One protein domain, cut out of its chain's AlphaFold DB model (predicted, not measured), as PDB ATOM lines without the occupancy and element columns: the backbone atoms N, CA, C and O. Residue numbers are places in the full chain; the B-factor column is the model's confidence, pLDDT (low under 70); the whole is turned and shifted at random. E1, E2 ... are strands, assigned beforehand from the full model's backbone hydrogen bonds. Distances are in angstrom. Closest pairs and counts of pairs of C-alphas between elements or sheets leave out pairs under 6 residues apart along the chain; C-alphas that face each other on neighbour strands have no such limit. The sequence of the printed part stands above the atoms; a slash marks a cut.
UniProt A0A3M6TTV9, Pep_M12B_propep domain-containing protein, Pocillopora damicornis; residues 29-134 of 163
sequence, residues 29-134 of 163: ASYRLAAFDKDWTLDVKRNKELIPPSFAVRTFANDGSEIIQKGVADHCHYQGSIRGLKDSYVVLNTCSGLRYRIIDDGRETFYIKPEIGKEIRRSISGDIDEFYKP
ATOM      1  N   ALA A  29       4.043 -36.914   8.949       84.75
ATOM      2  CA  ALA A  29       4.025 -37.369  10.332       84.75
ATOM      3  C   ALA A  29       4.387 -38.856  10.426       84.75
ATOM      4  O   ALA A  29       4.173 -39.619   9.482       84.75
ATOM      5  N   SER A  30       4.888 -39.262  11.591       85.44
ATOM      6  CA  SER A  30       5.055 -40.667  11.954       85.44
ATOM      7  C   SER A  30       4.247 -40.958  13.213       85.44
ATOM      8  O   SER A  30       4.393 -40.255  14.213       85.44
ATOM      9  N   TYR A  31       3.430 -42.007  13.184       81.50
ATOM     10  CA  TYR A  31       2.635 -42.451  14.328       81.50
ATOM     11  C   TYR A  31       3.086 -43.839  14.756       81.50
ATOM     12  O   TYR A  31       3.218 -44.726  13.917       81.50
ATOM     13  N   ARG A  32       3.298 -44.052  16.054       82.88
ATOM     14  CA  ARG A  32       3.514 -45.398  16.589       82.88
ATOM     15  C   ARG A  32       2.193 -45.950  17.102       82.88
ATOM     16  O   ARG A  32       1.485 -45.257  17.828       82.88
ATOM     17  N   LEU A  33       1.868 -47.175  16.711       82.06
ATOM     18  CA  LEU A  33       0.610 -47.830  17.030       82.06
ATOM     19  C   LEU A  33       0.883 -49.243  17.538       82.06
ATOM     20  O   LEU A  33       1.268 -50.113  16.760       82.06
ATOM     21  N   ALA A  34       0.637 -49.461  18.828       82.12
ATOM     22  CA  ALA A  34       0.629 -50.784  19.434       82.12
ATOM     23  C   ALA A  34      -0.824 -51.266  19.561       82.12
ATOM     24  O   ALA A  34      -1.570 -50.775  20.407       82.12
ATOM     25  N   ALA A  35      -1.247 -52.163  18.674       79.38
ATOM     26  CA  ALA A  35      -2.605 -52.705  18.607       79.38
ATOM     27  C   ALA A  35      -2.609 -54.020  17.816       79.38
ATOM     28  O   ALA A  35      -1.687 -54.264  17.044       79.38
ATOM     29  N   PHE A  36      -3.651 -54.844  17.965       81.06
ATOM     30  CA  PHE A  36      -3.818 -56.095  17.199       81.06
ATOM     31  C   PHE A  36      -2.625 -57.070  17.311       81.06
ATOM     32  O   PHE A  36      -2.297 -57.754  16.349       81.06
ATOM     33  N   ASP A  37      -1.940 -57.093  18.462       84.38
ATOM     34  CA  ASP A  37      -0.681 -57.833  18.674       84.38
ATOM     35  C   ASP A  37       0.469 -57.406  17.737       84.38
ATOM     36  O   ASP A  37       1.400 -58.165  17.449       84.38
ATOM     37  N   LYS A  38       0.419 -56.161  17.256       82.62
ATOM     38  CA  LYS A  38       1.422 -55.519  16.400       82.62
ATOM     39  C   LYS A  38       1.926 -54.236  17.056       82.62
ATOM     40  O   LYS A  38       1.211 -53.586  17.813       82.62
ATOM     41  N   ASP A  39       3.153 -53.850  16.717       86.88
ATOM     42  CA  ASP A  39       3.739 -52.543  17.036       86.88
ATOM     43  C   ASP A  39       4.246 -51.922  15.734       86.88
ATOM     44  O   ASP A  39       5.322 -52.255  15.228       86.88
ATOM     45  N   TRP A  40       3.413 -51.077  15.135       87.94
ATOM     46  CA  TRP A  40       3.690 -50.450  13.855       87.94
ATOM     47  C   TRP A  40       4.187 -49.024  14.028       87.94
ATOM     48  O   TRP A  40       3.740 -48.277  14.895       87.94
ATOM     49  N   THR A  41       5.065 -48.608  13.119       89.69
ATOM     50  CA  THR A  41       5.310 -47.190  12.858       89.69
ATOM     51  C   THR A  41       4.703 -46.843  11.507       89.69
ATOM     52  O   THR A  41       5.132 -47.374  10.488       89.69
ATOM     53  N   LEU A  42       3.693 -45.982  11.508       88.81
ATOM     54  CA  LEU A  42       2.972 -45.520  10.328       88.81
ATOM     55  C   LEU A  42       3.623 -44.226   9.848       88.81
ATOM     56  O   LEU A  42       3.576 -43.224  10.561       88.81
ATOM     57  N   ASP A  43       4.220 -44.242   8.663       89.06
ATOM     58  CA  ASP A  43       4.801 -43.060   8.033       89.06
ATOM     59  C   ASP A  43       3.818 -42.501   7.021       89.06
ATOM     60  O   ASP A  43       3.512 -43.154   6.025       89.06
ATOM     61  N   VAL A  44       3.313 -41.295   7.274       87.62
ATOM     62  CA  VAL A  44       2.228 -40.718   6.484       87.62
ATOM     63  C   VAL A  44       2.529 -39.306   6.004       87.62
ATOM     64  O   VAL A  44       3.276 -38.541   6.621       87.62
ATOM     65  N   LYS A  45       1.907 -38.947   4.885       88.75
ATOM     66  CA  LYS A  45       1.944 -37.620   4.278       88.75
ATOM     67  C   LYS A  45       0.529 -37.134   4.033       88.75
ATOM     68  O   LYS A  45      -0.358 -37.920   3.707       88.75
ATOM     69  N   ARG A  46       0.323 -35.833   4.187       83.69
ATOM     70  CA  ARG A  46      -0.957 -35.194   3.911       83.69
ATOM     71  C   ARG A  46      -1.289 -35.340   2.426       83.69
ATOM     72  O   ARG A  46      -0.457 -35.005   1.580       83.69
ATOM     73  N   ASN A  47      -2.482 -35.839   2.110       81.81
ATOM     74  CA  ASN A  47      -2.909 -36.072   0.732       81.81
ATOM     75  C   ASN A  47      -3.389 -34.764   0.084       81.81
ATOM     76  O   ASN A  47      -4.586 -34.520   0.004       81.81
ATOM     77  N   LYS A  48      -2.460 -33.916  -0.367       77.12
ATOM     78  CA  LYS A  48      -2.772 -32.598  -0.959       77.12
ATOM     79  C   LYS A  48      -3.565 -32.657  -2.271       77.12
ATOM     80  O   LYS A  48      -4.028 -31.621  -2.734       77.12
ATOM     81  N   GLU A  49      -3.681 -33.831  -2.879       72.69
ATOM     82  CA  GLU A  49      -4.368 -34.037  -4.160       72.69
ATOM     83  C   GLU A  49      -5.801 -34.542  -3.977       72.69
ATOM     84  O   GLU A  49      -6.565 -34.616  -4.935       72.69
ATOM     85  N   LEU A  50      -6.188 -34.835  -2.733       71.12
ATOM     86  CA  LEU A  50      -7.488 -35.391  -2.387       71.12
ATOM     87  C   LEU A  50      -8.660 -34.515  -2.829       71.12
ATOM     88  O   LEU A  50      -9.700 -35.024  -3.241       71.12
ATOM     89  N   ILE A  51      -8.500 -33.197  -2.712       68.56
ATOM     90  CA  ILE A  51      -9.515 -32.233  -3.113       68.56
ATOM     91  C   ILE A  51      -8.955 -31.456  -4.307       68.56
ATOM     92  O   ILE A  51      -8.001 -30.690  -4.142       68.56
ATOM     93  N   PRO A  52      -9.520 -31.630  -5.517       66.75
ATOM     94  CA  PRO A  52      -9.005 -30.956  -6.694       66.75
ATOM     95  C   PRO A  52      -9.153 -29.434  -6.542       66.75
ATOM     96  O   PRO A  52     -10.144 -28.969  -5.976       66.75
ATOM     97  N   PRO A  53      -8.247 -28.624  -7.118       67.56
ATOM     98  CA  PRO A  53      -8.342 -27.162  -7.052       67.56
ATOM     99  C   PRO A  53      -9.658 -26.594  -7.605       67.56
ATOM    100  O   PRO A  53     -10.067 -25.491  -7.246       67.56
ATOM    101  N   SER A  54     -10.322 -27.340  -8.493       68.62
ATOM    102  CA  SER A  54     -11.618 -27.000  -9.082       68.62
ATOM    103  C   SER A  54     -12.821 -27.425  -8.235       68.62
ATOM    104  O   SER A  54     -13.955 -27.237  -8.678       68.62
ATOM    105  N   PHE A  55     -12.608 -28.025  -7.061       70.19
ATOM    106  CA  PHE A  55     -13.685 -28.407  -6.158       70.19
ATOM    107  C   PHE A  55     -14.496 -27.178  -5.733       70.19
ATOM    108  O   PHE A  55     -13.955 -26.120  -5.393       70.19
ATOM    109  N   ALA A  56     -15.817 -27.331  -5.769       68.69
ATOM    110  CA  ALA A  56     -16.751 -26.317  -5.325       68.69
ATOM    111  C   ALA A  56     -17.926 -26.985  -4.617       68.69
ATOM    112  O   ALA A  56     -18.529 -27.920  -5.150       68.69
ATOM    113  N   VAL A  57     -18.270 -26.472  -3.441       68.94
ATOM    114  CA  VAL A  57     -19.479 -26.865  -2.723       68.94
ATOM    115  C   VAL A  57     -20.616 -25.969  -3.189       68.94
ATOM    116  O   VAL A  57     -20.476 -24.747  -3.226       68.94
ATOM    117  N   ARG A  58     -21.733 -26.587  -3.577       67.25
ATOM    118  CA  ARG A  58     -22.968 -25.899  -3.954       67.25
ATOM    119  C   ARG A  58     -24.011 -26.155  -2.885       67.25
ATOM    120  O   ARG A  58     -24.282 -27.301  -2.534       67.25
ATOM    121  N   THR A  59     -24.593 -25.081  -2.393       62.72
ATOM    122  CA  THR A  59     -25.476 -25.068  -1.237       62.72
ATOM    123  C   THR A  59     -26.743 -24.332  -1.648       62.72
ATOM    124  O   THR A  59     -26.658 -23.217  -2.151       62.72
ATOM    125  N   PHE A  60     -27.911 -24.948  -1.467       73.88
ATOM    126  CA  PHE A  60     -29.194 -24.333  -1.818       73.88
ATOM    127  C   PHE A  60     -29.939 -23.921  -0.554       73.88
ATOM    128  O   PHE A  60     -30.147 -24.750   0.336       73.88
ATOM    129  N   ALA A  61     -30.336 -22.654  -0.474       72.31
ATOM    130  CA  ALA A  61     -31.174 -22.164   0.611       72.31
ATOM    131  C   ALA A  61     -32.653 -22.521   0.381       72.31
ATOM    132  O   ALA A  61     -33.060 -22.933  -0.708       72.31
ATOM    133  N   ASN A  62     -33.477 -22.345   1.417       73.56
ATOM    134  CA  ASN A  62     -34.908 -22.677   1.381       73.56
ATOM    135  C   ASN A  62     -35.702 -21.864   0.344       73.56
ATOM    136  O   ASN A  62     -36.757 -22.306  -0.100       73.56
ATOM    137  N   ASP A  63     -35.197 -20.697  -0.052       82.00
ATOM    138  CA  ASP A  63     -35.767 -19.853  -1.108       82.00
ATOM    139  C   ASP A  63     -35.324 -20.265  -2.528       82.00
ATOM    140  O   ASP A  63     -35.710 -19.628  -3.507       82.00
ATOM    141  N   GLY A  64     -34.529 -21.334  -2.650       73.25
ATOM    142  CA  GLY A  64     -34.000 -21.844  -3.913       73.25
ATOM    143  C   GLY A  64     -32.737 -21.136  -4.405       73.25
ATOM    144  O   GLY A  64     -32.236 -21.488  -5.474       73.25
ATOM    145  N   SER A  65     -32.199 -20.165  -3.659       79.19
ATOM    146  CA  SER A  65     -30.947 -19.496  -4.023       79.19
ATOM    147  C   SER A  65     -29.736 -20.433  -3.901       79.19
ATOM    148  O   SER A  65     -29.651 -21.247  -2.980       79.19
ATOM    149  N   GLU A  66     -28.800 -20.330  -4.852       79.06
ATOM    150  CA  GLU A  66     -27.561 -21.122  -4.889       79.06
ATOM    151  C   GLU A  66     -26.386 -20.318  -4.313       79.06
ATOM    152  O   GLU A  66     -26.082 -19.210  -4.758       79.06
ATOM    153  N   ILE A  67     -25.681 -20.914  -3.354       75.44
ATOM    154  CA  ILE A  67     -24.417 -20.435  -2.801       75.44
ATOM    155  C   ILE A  67     -23.322 -21.395  -3.267       75.44
ATOM    156  O   ILE A  67     -23.363 -22.588  -2.972       75.44
ATOM    157  N   ILE A  68     -22.331 -20.875  -3.995       73.25
ATOM    158  CA  ILE A  68     -21.180 -21.652  -4.467       73.25
ATOM    159  C   ILE A  68     -19.943 -21.229  -3.683       73.25
ATOM    160  O   ILE A  68     -19.456 -20.110  -3.850       73.25
ATOM    161  N   GLN A  69     -19.393 -22.136  -2.883       68.19
ATOM    162  CA  GLN A  69     -18.102 -21.936  -2.242       68.19
ATOM    163  C   GLN A  69     -17.018 -22.662  -3.038       68.19
ATOM    164  O   GLN A  69     -17.041 -23.882  -3.185       68.19
ATOM    165  N   LYS A  70     -16.082 -21.888  -3.594       66.50
ATOM    166  CA  LYS A  70     -14.925 -22.399  -4.334       66.50
ATOM    167  C   LYS A  70     -13.723 -22.467  -3.406       66.50
ATOM    168  O   LYS A  70     -13.453 -21.497  -2.702       66.50
ATOM    169  N   GLY A  71     -12.973 -23.559  -3.479       58.94
ATOM    170  CA  GLY A  71     -11.713 -23.702  -2.764       58.94
ATOM    171  C   GLY A  71     -11.661 -24.922  -1.856       58.94
ATOM    172  O   GLY A  71     -12.674 -25.521  -1.500       58.94
ATOM    173  N   VAL A  72     -10.428 -25.275  -1.514       57.38
ATOM    174  CA  VAL A  72     -10.056 -26.415  -0.681       57.38
ATOM    175  C   VAL A  72      -9.765 -25.884   0.717       57.38
ATOM    176  O   VAL A  72      -8.882 -25.040   0.868       57.38
ATOM    177  N   ALA A  73     -10.502 -26.334   1.732       56.62
ATOM    178  CA  ALA A  73     -10.062 -26.109   3.104       56.62
ATOM    179  C   ALA A  73      -8.823 -26.940   3.407       56.62
ATOM    180  O   ALA A  73      -8.635 -28.030   2.863       56.62
ATOM    181  N   ASP A  74      -7.992 -26.403   4.297       64.19
ATOM    182  CA  ASP A  74      -6.894 -27.146   4.891       64.19
ATOM    183  C   ASP A  74      -7.452 -28.435   5.503       64.19
ATOM    184  O   ASP A  74      -8.256 -28.390   6.432       64.19
ATOM    185  N   HIS A  75      -7.092 -29.576   4.922       71.31
ATOM    186  CA  HIS A  75      -7.667 -30.860   5.289       71.31
ATOM    187  C   HIS A  75      -6.647 -31.717   6.039       71.31
ATOM    188  O   HIS A  75      -5.429 -31.594   5.910       71.31
ATOM    189  N   CYS A  76      -7.163 -32.671   6.790       74.50
ATOM    190  CA  CYS A  76      -6.420 -33.493   7.741       74.50
ATOM    191  C   CYS A  76      -6.226 -34.947   7.283       74.50
ATOM    192  O   CYS A  76      -5.977 -35.825   8.120       74.50
ATOM    193  N   HIS A  77      -6.480 -35.228   6.003       80.06
ATOM    194  CA  HIS A  77      -6.355 -36.557   5.418       80.06
ATOM    195  C   HIS A  77      -4.903 -36.859   5.056       80.06
ATOM    196  O   HIS A  77      -4.232 -36.078   4.377       80.06
ATOM    197  N   TYR A  78      -4.440 -38.020   5.490       83.69
ATOM    198  CA  TYR A  78      -3.095 -38.519   5.296       83.69
ATOM    199  C   TYR A  78      -3.136 -39.904   4.670       83.69
ATOM    200  O   TYR A  78      -3.996 -40.719   5.001       83.69
ATOM    201  N   GLN A  79      -2.145 -40.175   3.833       88.31
ATOM    202  CA  GLN A  79      -1.870 -41.497   3.296       88.31
ATOM    203  C   GLN A  79      -0.392 -41.842   3.461       88.31
ATOM    204  O   GLN A  79       0.457 -40.953   3.562       88.31
ATOM    205  N   GLY A  80      -0.068 -43.125   3.505       89.38
ATOM    206  CA  GLY A  80       1.303 -43.569   3.691       89.38
ATOM    207  C   GLY A  80       1.415 -45.074   3.814       89.38
ATOM    208  O   GLY A  80       0.589 -45.794   3.265       89.38
ATOM    209  N   SER A  81       2.423 -45.540   4.543       92.19
ATOM    210  CA  SER A  81       2.730 -46.964   4.670       92.19
ATOM    211  C   SER A  81       3.243 -47.311   6.064       92.19
ATOM    212  O   SER A  81       3.628 -46.444   6.857       92.19
ATOM    213  N   ILE A  82       3.286 -48.604   6.367       92.88
ATOM    214  CA  ILE A  82       3.938 -49.119   7.564       92.88
ATOM    215  C   ILE A  82       5.446 -49.165   7.298       92.88
ATOM    216  O   ILE A  82       5.921 -49.722   6.305       92.88
ATOM    217  N   ARG A  83       6.233 -48.568   8.194       93.06
ATOM    218  CA  ARG A  83       7.690 -48.524   8.080       93.06
ATOM    219  C   ARG A  83       8.266 -49.936   8.007       93.06
ATOM    220  O   ARG A  83       8.056 -50.753   8.898       93.06
ATOM    221  N   GLY A  84       9.050 -50.192   6.962       93.56
ATOM    222  CA  GLY A  84       9.726 -51.474   6.761       93.56
ATOM    223  C   GLY A  84       8.855 -52.581   6.159       93.56
ATOM    224  O   GLY A  84       9.394 -53.641   5.855       93.56
ATOM    225  N   LEU A  85       7.557 -52.345   5.929       92.56
ATOM    226  CA  LEU A  85       6.682 -53.267   5.204       92.56
ATOM    227  C   LEU A  85       6.393 -52.714   3.808       92.56
ATOM    228  O   LEU A  85       5.709 -51.701   3.650       92.56
ATOM    229  N   LYS A  86       6.922 -53.396   2.787       87.50
ATOM    230  CA  LYS A  86       6.566 -53.123   1.390       87.50
ATOM    231  C   LYS A  86       5.101 -53.474   1.149       87.50
ATOM    232  O   LYS A  86       4.575 -54.351   1.823       87.50
ATOM    233  N   ASP A  87       4.484 -52.764   0.209       86.31
ATOM    234  CA  ASP A  87       3.095 -52.970  -0.228       86.31
ATOM    235  C   ASP A  87       2.039 -52.784   0.879       86.31
ATOM    236  O   ASP A  87       0.867 -53.091   0.688       86.31
ATOM    237  N   SER A  88       2.446 -52.233   2.027       90.88
ATOM    238  CA  SER A  88       1.533 -51.782   3.072       90.88
ATOM    239  C   SER A  88       1.001 -50.393   2.747       90.88
ATOM    240  O   SER A  88       1.726 -49.549   2.207       90.88
ATOM    241  N   TYR A  89      -0.238 -50.125   3.146       89.44
ATOM    242  CA  TYR A  89      -0.809 -48.791   3.031       89.44
ATOM    243  C   TYR A  89      -1.580 -48.392   4.275       89.44
ATOM    244  O   TYR A  89      -2.122 -49.206   5.022       89.44
ATOM    245  N   VAL A  90      -1.590 -47.090   4.516       86.94
ATOM    246  CA  VAL A  90      -2.202 -46.481   5.684       86.94
ATOM    247  C   VAL A  90      -2.987 -45.269   5.235       86.94
ATOM    248  O   VAL A  90      -2.473 -44.421   4.511       86.94
ATOM    249  N   VAL A  91      -4.210 -45.164   5.735       84.94
ATOM    250  CA  VAL A  91      -5.138 -44.068   5.484       84.94
ATOM    251  C   VAL A  91      -5.621 -43.500   6.814       84.94
ATOM    252  O   VAL A  91      -6.196 -44.222   7.635       84.94
ATOM    253  N   LEU A  92      -5.399 -42.196   7.032       80.06
ATOM    254  CA  LEU A  92      -5.773 -41.493   8.261       80.06
ATOM    255  C   LEU A  92      -6.544 -40.175   8.000       80.06
ATOM    256  O   LEU A  92      -6.036 -39.306   7.311       80.06
ATOM    257  N   ASN A  93      -7.706 -39.960   8.629       76.19
ATOM    258  CA  ASN A  93      -8.424 -38.667   8.746       76.19
ATOM    259  C   ASN A  93      -8.303 -38.056  10.165       76.19
ATOM    260  O   ASN A  93      -8.954 -38.522  11.102       76.19
ATOM    261  N   THR A  94      -7.471 -37.036  10.379       74.44
ATOM    262  CA  THR A  94      -7.201 -36.479  11.730       74.44
ATOM    263  C   THR A  94      -8.061 -35.274  12.148       74.44
ATOM    264  O   THR A  94      -7.779 -34.676  13.184       74.44
ATOM    265  N   CYS A  95      -9.109 -34.912  11.402       69.44
ATOM    266  CA  CYS A  95      -9.784 -33.606  11.533       69.44
ATOM    267  C   CYS A  95     -10.560 -33.465  12.840       69.44
ATOM    268  O   CYS A  95     -10.737 -32.373  13.361       69.44
ATOM    269  N   SER A  96     -11.028 -34.578  13.398       64.25
ATOM    270  CA  SER A  96     -11.734 -34.621  14.683       64.25
ATOM    271  C   SER A  96     -11.181 -35.746  15.557       64.25
ATOM    272  O   SER A  96     -11.930 -36.543  16.134       64.25
ATOM    273  N   GLY A  97      -9.847 -35.844  15.599       63.91
ATOM    274  CA  GLY A  97      -9.112 -36.956  16.202       63.91
ATOM    275  C   GLY A  97      -8.913 -38.129  15.237       63.91
ATOM    276  O   GLY A  97      -9.089 -37.999  14.026       63.91
ATOM    277  N   LEU A  98      -8.522 -39.300  15.749       63.62
ATOM    278  CA  LEU A  98      -8.334 -40.497  14.923       63.62
ATOM    279  C   LEU A  98      -9.672 -41.178  14.586       63.62
ATOM    280  O   LEU A  98     -10.068 -42.130  15.254       63.62
ATOM    281  N   ARG A  99     -10.369 -40.708  13.547       63.09
ATOM    282  CA  ARG A  99     -11.646 -41.296  13.092       63.09
ATOM    283  C   ARG A  99     -11.561 -41.934  11.709       63.09
ATOM    284  O   ARG A  99     -11.137 -41.265  10.781       63.09
ATOM    285  N   TYR A 100     -12.008 -43.180  11.552       60.16
ATOM    286  CA  TYR A 100     -12.005 -43.904  10.269       60.16
ATOM    287  C   TYR A 100     -10.580 -44.107   9.725       60.16
ATOM    288  O   TYR A 100     -10.044 -43.288   8.979       60.16
ATOM    289  N   ARG A 101      -9.914 -45.176  10.173       74.75
ATOM    290  CA  ARG A 101      -8.578 -45.569   9.697       74.75
ATOM    291  C   ARG A 101      -8.621 -46.886   8.976       74.75
ATOM    292  O   ARG A 101      -9.291 -47.796   9.453       74.75
ATOM    293  N   ILE A 102      -7.827 -46.974   7.920       76.19
ATOM    294  CA  ILE A 102      -7.513 -48.229   7.253       76.19
ATOM    295  C   ILE A 102      -6.005 -48.409   7.359       76.19
ATOM    296  O   ILE A 102      -5.240 -47.505   7.017       76.19
ATOM    297  N   ILE A 103      -5.592 -49.547   7.898       84.19
ATOM    298  CA  ILE A 103      -4.203 -49.990   7.913       84.19
ATOM    299  C   ILE A 103      -4.192 -51.343   7.235       84.19
ATOM    300  O   ILE A 103      -4.898 -52.241   7.670       84.19
ATOM    301  N   ASP A 104      -3.391 -51.490   6.201       87.06
ATOM    302  CA  ASP A 104      -3.200 -52.757   5.520       87.06
ATOM    303  C   ASP A 104      -1.720 -53.112   5.577       87.06
ATOM    304  O   ASP A 104      -0.864 -52.323   5.161       87.06
ATOM    305  N   ASP A 105      -1.413 -54.270   6.153       88.56
ATOM    306  CA  ASP A 105      -0.038 -54.751   6.290       88.56
ATOM    307  C   ASP A 105       0.413 -55.632   5.110       88.56
ATOM    308  O   ASP A 105       1.493 -56.224   5.160       88.56
ATOM    309  N   GLY A 106      -0.401 -55.713   4.051       85.69
ATOM    310  CA  GLY A 106      -0.203 -56.576   2.889       85.69
ATOM    311  C   GLY A 106      -0.735 -58.001   3.078       85.69
ATOM    312  O   GLY A 106      -0.598 -58.831   2.178       85.69
ATOM    313  N   ARG A 107      -1.307 -58.325   4.245       87.19
ATOM    314  CA  ARG A 107      -1.946 -59.621   4.534       87.19
ATOM    315  C   ARG A 107      -3.361 -59.440   5.042       87.19
ATOM    316  O   ARG A 107      -4.264 -60.148   4.603       87.19
ATOM    317  N   GLU A 108      -3.528 -58.519   5.979       84.88
ATOM    318  CA  GLU A 108      -4.793 -58.230   6.629       84.88
ATOM    319  C   GLU A 108      -5.041 -56.722   6.651       84.88
ATOM    320  O   GLU A 108      -4.126 -55.909   6.808       84.88
ATOM    321  N   THR A 109      -6.314 -56.357   6.520       81.75
ATOM    322  CA  THR A 109      -6.772 -54.972   6.596       81.75
ATOM    323  C   THR A 109      -7.446 -54.728   7.946       81.75
ATOM    324  O   THR A 109      -8.406 -55.405   8.321       81.75
ATOM    325  N   PHE A 110      -6.975 -53.714   8.661       81.44
ATOM    326  CA  PHE A 110      -7.411 -53.328   9.995       81.44
ATOM    327  C   PHE A 110      -8.142 -51.991   9.953       81.44
ATOM    328  O   PHE A 110      -7.702 -51.034   9.311       81.44
ATOM    329  N   TYR A 111      -9.234 -51.913  10.711       75.56
ATOM    330  CA  TYR A 111     -10.046 -50.709  10.824       75.56
ATOM    331  C   TYR A 111      -9.958 -50.147  12.237       75.56
ATOM    332  O   TYR A 111     -10.321 -50.824  13.199       75.56
ATOM    333  N   ILE A 112      -9.531 -48.889  12.368       70.94
ATOM    334  CA  ILE A 112      -9.592 -48.174  13.650       70.94
ATOM    335  C   ILE A 112     -10.786 -47.233  13.599       70.94
ATOM    336  O   ILE A 112     -10.845 -46.308  12.781       70.94
ATOM    337  N   LYS A 113     -11.737 -47.475  14.497       65.75
ATOM    338  CA  LYS A 113     -12.865 -46.585  14.756       65.75
ATOM    339  C   LYS A 113     -12.840 -46.164  16.227       65.75
ATOM    340  O   LYS A 113     -12.477 -46.987  17.065       65.75
ATOM    341  N   PRO A 114     -13.245 -44.929  16.555       60.88
ATOM    342  CA  PRO A 114     -13.470 -44.551  17.941       60.88
ATOM    343  C   PRO A 114     -14.552 -45.447  18.546       60.88
ATOM    344  O   PRO A 114     -15.589 -45.686  17.918       60.88
ATOM    345  N   GLU A 115     -14.336 -45.915  19.770       57.34
ATOM    346  CA  GLU A 115     -15.414 -46.500  20.556       57.34
ATOM    347  C   GLU A 115     -16.232 -45.355  21.163       57.34
ATOM    348  O   GLU A 115     -15.763 -44.604  22.015       57.34
ATOM    349  N   ILE A 116     -17.453 -45.162  20.659       54.97
ATOM    350  CA  ILE A 116     -18.366 -44.155  21.200       54.97
ATOM    351  C   ILE A 116     -18.909 -44.716  22.516       54.97
ATOM    352  O   ILE A 116     -19.796 -45.574  22.506       54.97
ATOM    353  N   GLY A 117     -18.364 -44.242  23.640       45.69
ATOM    354  CA  GLY A 117     -18.903 -44.510  24.973       45.69
ATOM    355  C   GLY A 117     -20.411 -44.236  25.019       45.69
ATOM    356  O   GLY A 117     -20.902 -43.283  24.411       45.69
ATOM    357  N   LYS A 118     -21.155 -45.129  25.681       45.38
ATOM    358  CA  LYS A 118     -22.625 -45.124  25.753       45.38
ATOM    359  C   LYS A 118     -23.194 -43.731  26.075       45.38
ATOM    360  O   LYS A 118     -22.781 -43.095  27.033       45.38
ATOM    361  N   GLU A 119     -24.196 -43.349  25.281       50.97
ATOM    362  CA  GLU A 119     -25.088 -42.190  25.437       50.97
ATOM    363  C   GLU A 119     -24.444 -40.794  25.475       50.97
ATOM    364  O   GLU A 119     -24.376 -40.121  26.497       50.97
ATOM    365  N   ILE A 120     -24.182 -40.256  24.285       45.62
ATOM    366  CA  ILE A 120     -24.514 -38.854  24.017       45.62
ATOM    367  C   ILE A 120     -25.537 -38.881  22.887       45.62
ATOM    368  O   ILE A 120     -25.299 -39.510  21.854       45.62
ATOM    369  N   ARG A 121     -26.711 -38.271  23.109       43.72
ATOM    370  CA  ARG A 121     -27.776 -38.118  22.105       43.72
ATOM    371  C   ARG A 121     -27.142 -37.652  20.794       43.72
ATOM    372  O   ARG A 121     -26.709 -36.507  20.696       43.72
ATOM    373  N   ARG A 122     -27.037 -38.558  19.818       44.75
ATOM    374  CA  ARG A 122     -26.398 -38.290  18.529       44.75
ATOM    375  C   ARG A 122     -27.206 -37.222  17.809       44.75
ATOM    376  O   ARG A 122     -28.231 -37.525  17.207       44.75
ATOM    377  N   SER A 123     -26.740 -35.980  17.850       40.06
ATOM    378  CA  SER A 123     -26.999 -35.090  16.729       40.06
ATOM    379  C   SER A 123     -26.086 -35.570  15.600       40.06
ATOM    380  O   SER A 123     -24.893 -35.785  15.825       40.06
ATOM    381  N   ILE A 124     -26.649 -35.772  14.412       46.62
ATOM    382  CA  ILE A 124     -25.947 -36.240  13.206       46.62
ATOM    383  C   ILE A 124     -24.714 -35.361  12.889       46.62
ATOM    384  O   ILE A 124     -23.782 -35.828  12.248       46.62
ATOM    385  N   SER A 125     -24.641 -34.133  13.422       44.50
ATOM    386  CA  SER A 125     -23.503 -33.218  13.256       44.50
ATOM    387  C   SER A 125     -22.231 -33.589  14.035       44.50
ATOM    388  O   SER A 125     -21.171 -33.044  13.743       44.50
ATOM    389  N   GLY A 126     -22.301 -34.491  15.022       46.25
ATOM    390  CA  GLY A 126     -21.162 -34.808  15.900       46.25
ATOM    391  C   GLY A 126     -20.062 -35.660  15.257       46.25
ATOM    392  O   GLY A 126     -18.926 -35.650  15.732       46.25
ATOM    393  N   ASP A 127     -20.397 -36.377  14.182       48.94
ATOM    394  CA  ASP A 127     -19.468 -37.231  13.429       48.94
ATOM    395  C   ASP A 127     -19.013 -36.600  12.106       48.94
ATOM    396  O   ASP A 127     -18.155 -37.155  11.425       48.94
ATOM    397  N   ILE A 128     -19.566 -35.433  11.767       53.31
ATOM    398  CA  ILE A 128     -19.245 -34.671  10.562       53.31
ATOM    399  C   ILE A 128     -18.049 -33.768  10.863       53.31
ATOM    400  O   ILE A 128     -18.018 -33.100  11.903       53.31
ATOM    401  N   ASP A 129     -17.084 -33.740   9.940       54.88
ATOM    402  CA  ASP A 129     -15.959 -32.807   9.974       54.88
ATOM    403  C   ASP A 129     -16.444 -31.377  10.227       54.88
ATOM    404  O   ASP A 129     -17.423 -30.924   9.627       54.88
ATOM    405  N   GLU A 130     -15.749 -30.644  11.089       57.31
ATOM    406  CA  GLU A 130     -16.084 -29.250  11.361       57.31
ATOM    407  C   GLU A 130     -16.039 -28.388  10.096       57.31
ATOM    408  O   GLU A 130     -16.853 -27.474   9.963       57.31
ATOM    409  N   PHE A 131     -15.197 -28.749   9.122       56.59
ATOM    410  CA  PHE A 131     -15.194 -28.134   7.804       56.59
ATOM    411  C   PHE A 131     -16.547 -28.256   7.085       56.59
ATOM    412  O   PHE A 131     -16.980 -27.297   6.451       56.59
ATOM    413  N   TYR A 132     -17.239 -29.396   7.193       55.16
ATOM    414  CA  TYR A 132     -18.481 -29.637   6.450       55.16
ATOM    415  C   TYR A 132     -19.742 -29.138   7.169       55.16
ATOM    416  O   TYR A 132     -20.787 -28.971   6.534       55.16
ATOM    417  N   LYS A 133     -19.663 -28.862   8.478       62.53
ATOM    418  CA  LYS A 133     -20.806 -28.397   9.289       62.53
ATOM    419  C   LYS A 133     -21.531 -27.164   8.726       62.53
ATOM    420  O   LYS A 133     -22.761 -27.181   8.748       62.53
ATOM    421  N   PRO A 134     -20.852 -26.123   8.200       61.09
ATOM    422  CA  PRO A 134     -21.522 -24.937   7.661       61.09
ATOM    423  C   PRO A 134     -22.377 -25.198   6.413       61.09
ATOM    424  O   PRO A 134     -23.211 -24.363   6.076       61.09
TER     425      PRO A 134
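AT A GLANCE: This is residues 29 to 134 of the 163 residues of the protein "Pep_M12B_propep domain-containing protein" of Pocillopora damicornis (UniProt A0A3M6TTV9). A curled sheet of six strands, E1, E2, E5, E6, E7 and E8, like part of a barrel with its edges unjoined, makes one end of a flat model, and a two-stranded arm, the hairpin E3 and E4, makes the other end of the long axis. After E8 comes a tail with no named element, of which residues 116 to 124 stick out. The printed part has 106 residues with no named helix and eight strands, E1 to E8 in order; the sheets run E1, E2, E5, E6, E7, E8 and E3, E4, both antiparallel. The class is all strand, though only 45 of the 106 residues are in named elements. The whole is loose, with a radius of gyration of the C-alphas of 17.4 A and spans of 55 by 39 by 21 A.

IN THESE COORDINATES: Find C-alpha 29 at (4.025, -37.369, 10.332); from there E1, residues 29 to 35, runs 18.6 A. E2, residues 38 to 46, is the longest strand by residues and runs 24.0 A. Look next for the arm: E3, residues 56 to 60, begins at C-alpha 56, (-16.751, -26.317, -5.325), and covers 13.1 A, and E4, residues 66 to 70, covers 12.7 A. Then come E5, residues 77 to 82, 16.4 A; E6, residues 89 to 93, 13.9 A; E7, residues 101 to 104, 9.9 A; and E8, residues 109 to 112, 10.2 A, ending at C-alpha 112, (-9.592, -48.174, 13.650).

HOW THE PARTS SIT: Start at edge strand E1, which forms a hairpin with E2 at 154 degrees; look at N 31 and O 42, 2.9 A apart and within hydrogen-bond range. E2 and E5 are antiparallel at 137 degrees, with N 45 and O 79 at 2.8 A. From E5 on you read a meander, E5 E6 E7 E8, each strand the antiparallel neighbour of the one before: N 78 and O 92 are 2.7 A apart, N 91 and O 102 2.9 A, and N 110 and O 103 2.7 A. The sheet is strongly twisted and curled, its way across turning by 127 degrees, and its edge strands E1 and E8 are apart. The hairpin E3 and E4, at 162 degrees, has N 59 and O 67 at 2.8 A. Both its strands are apart from the six strands of the sheet.

THE WHOLE: The two C-alphas farthest apart, those of Asp 63 and Gly 84, are 56.0 A from each other. The printed part has no cut, and no link between named strands is long. Residues 113 to 134 have no named element. The mean pLDDT of the printed part is 72.7; 42 residues are under 70, among them residues 69 to 74, 95 to 100 and 113 to 134.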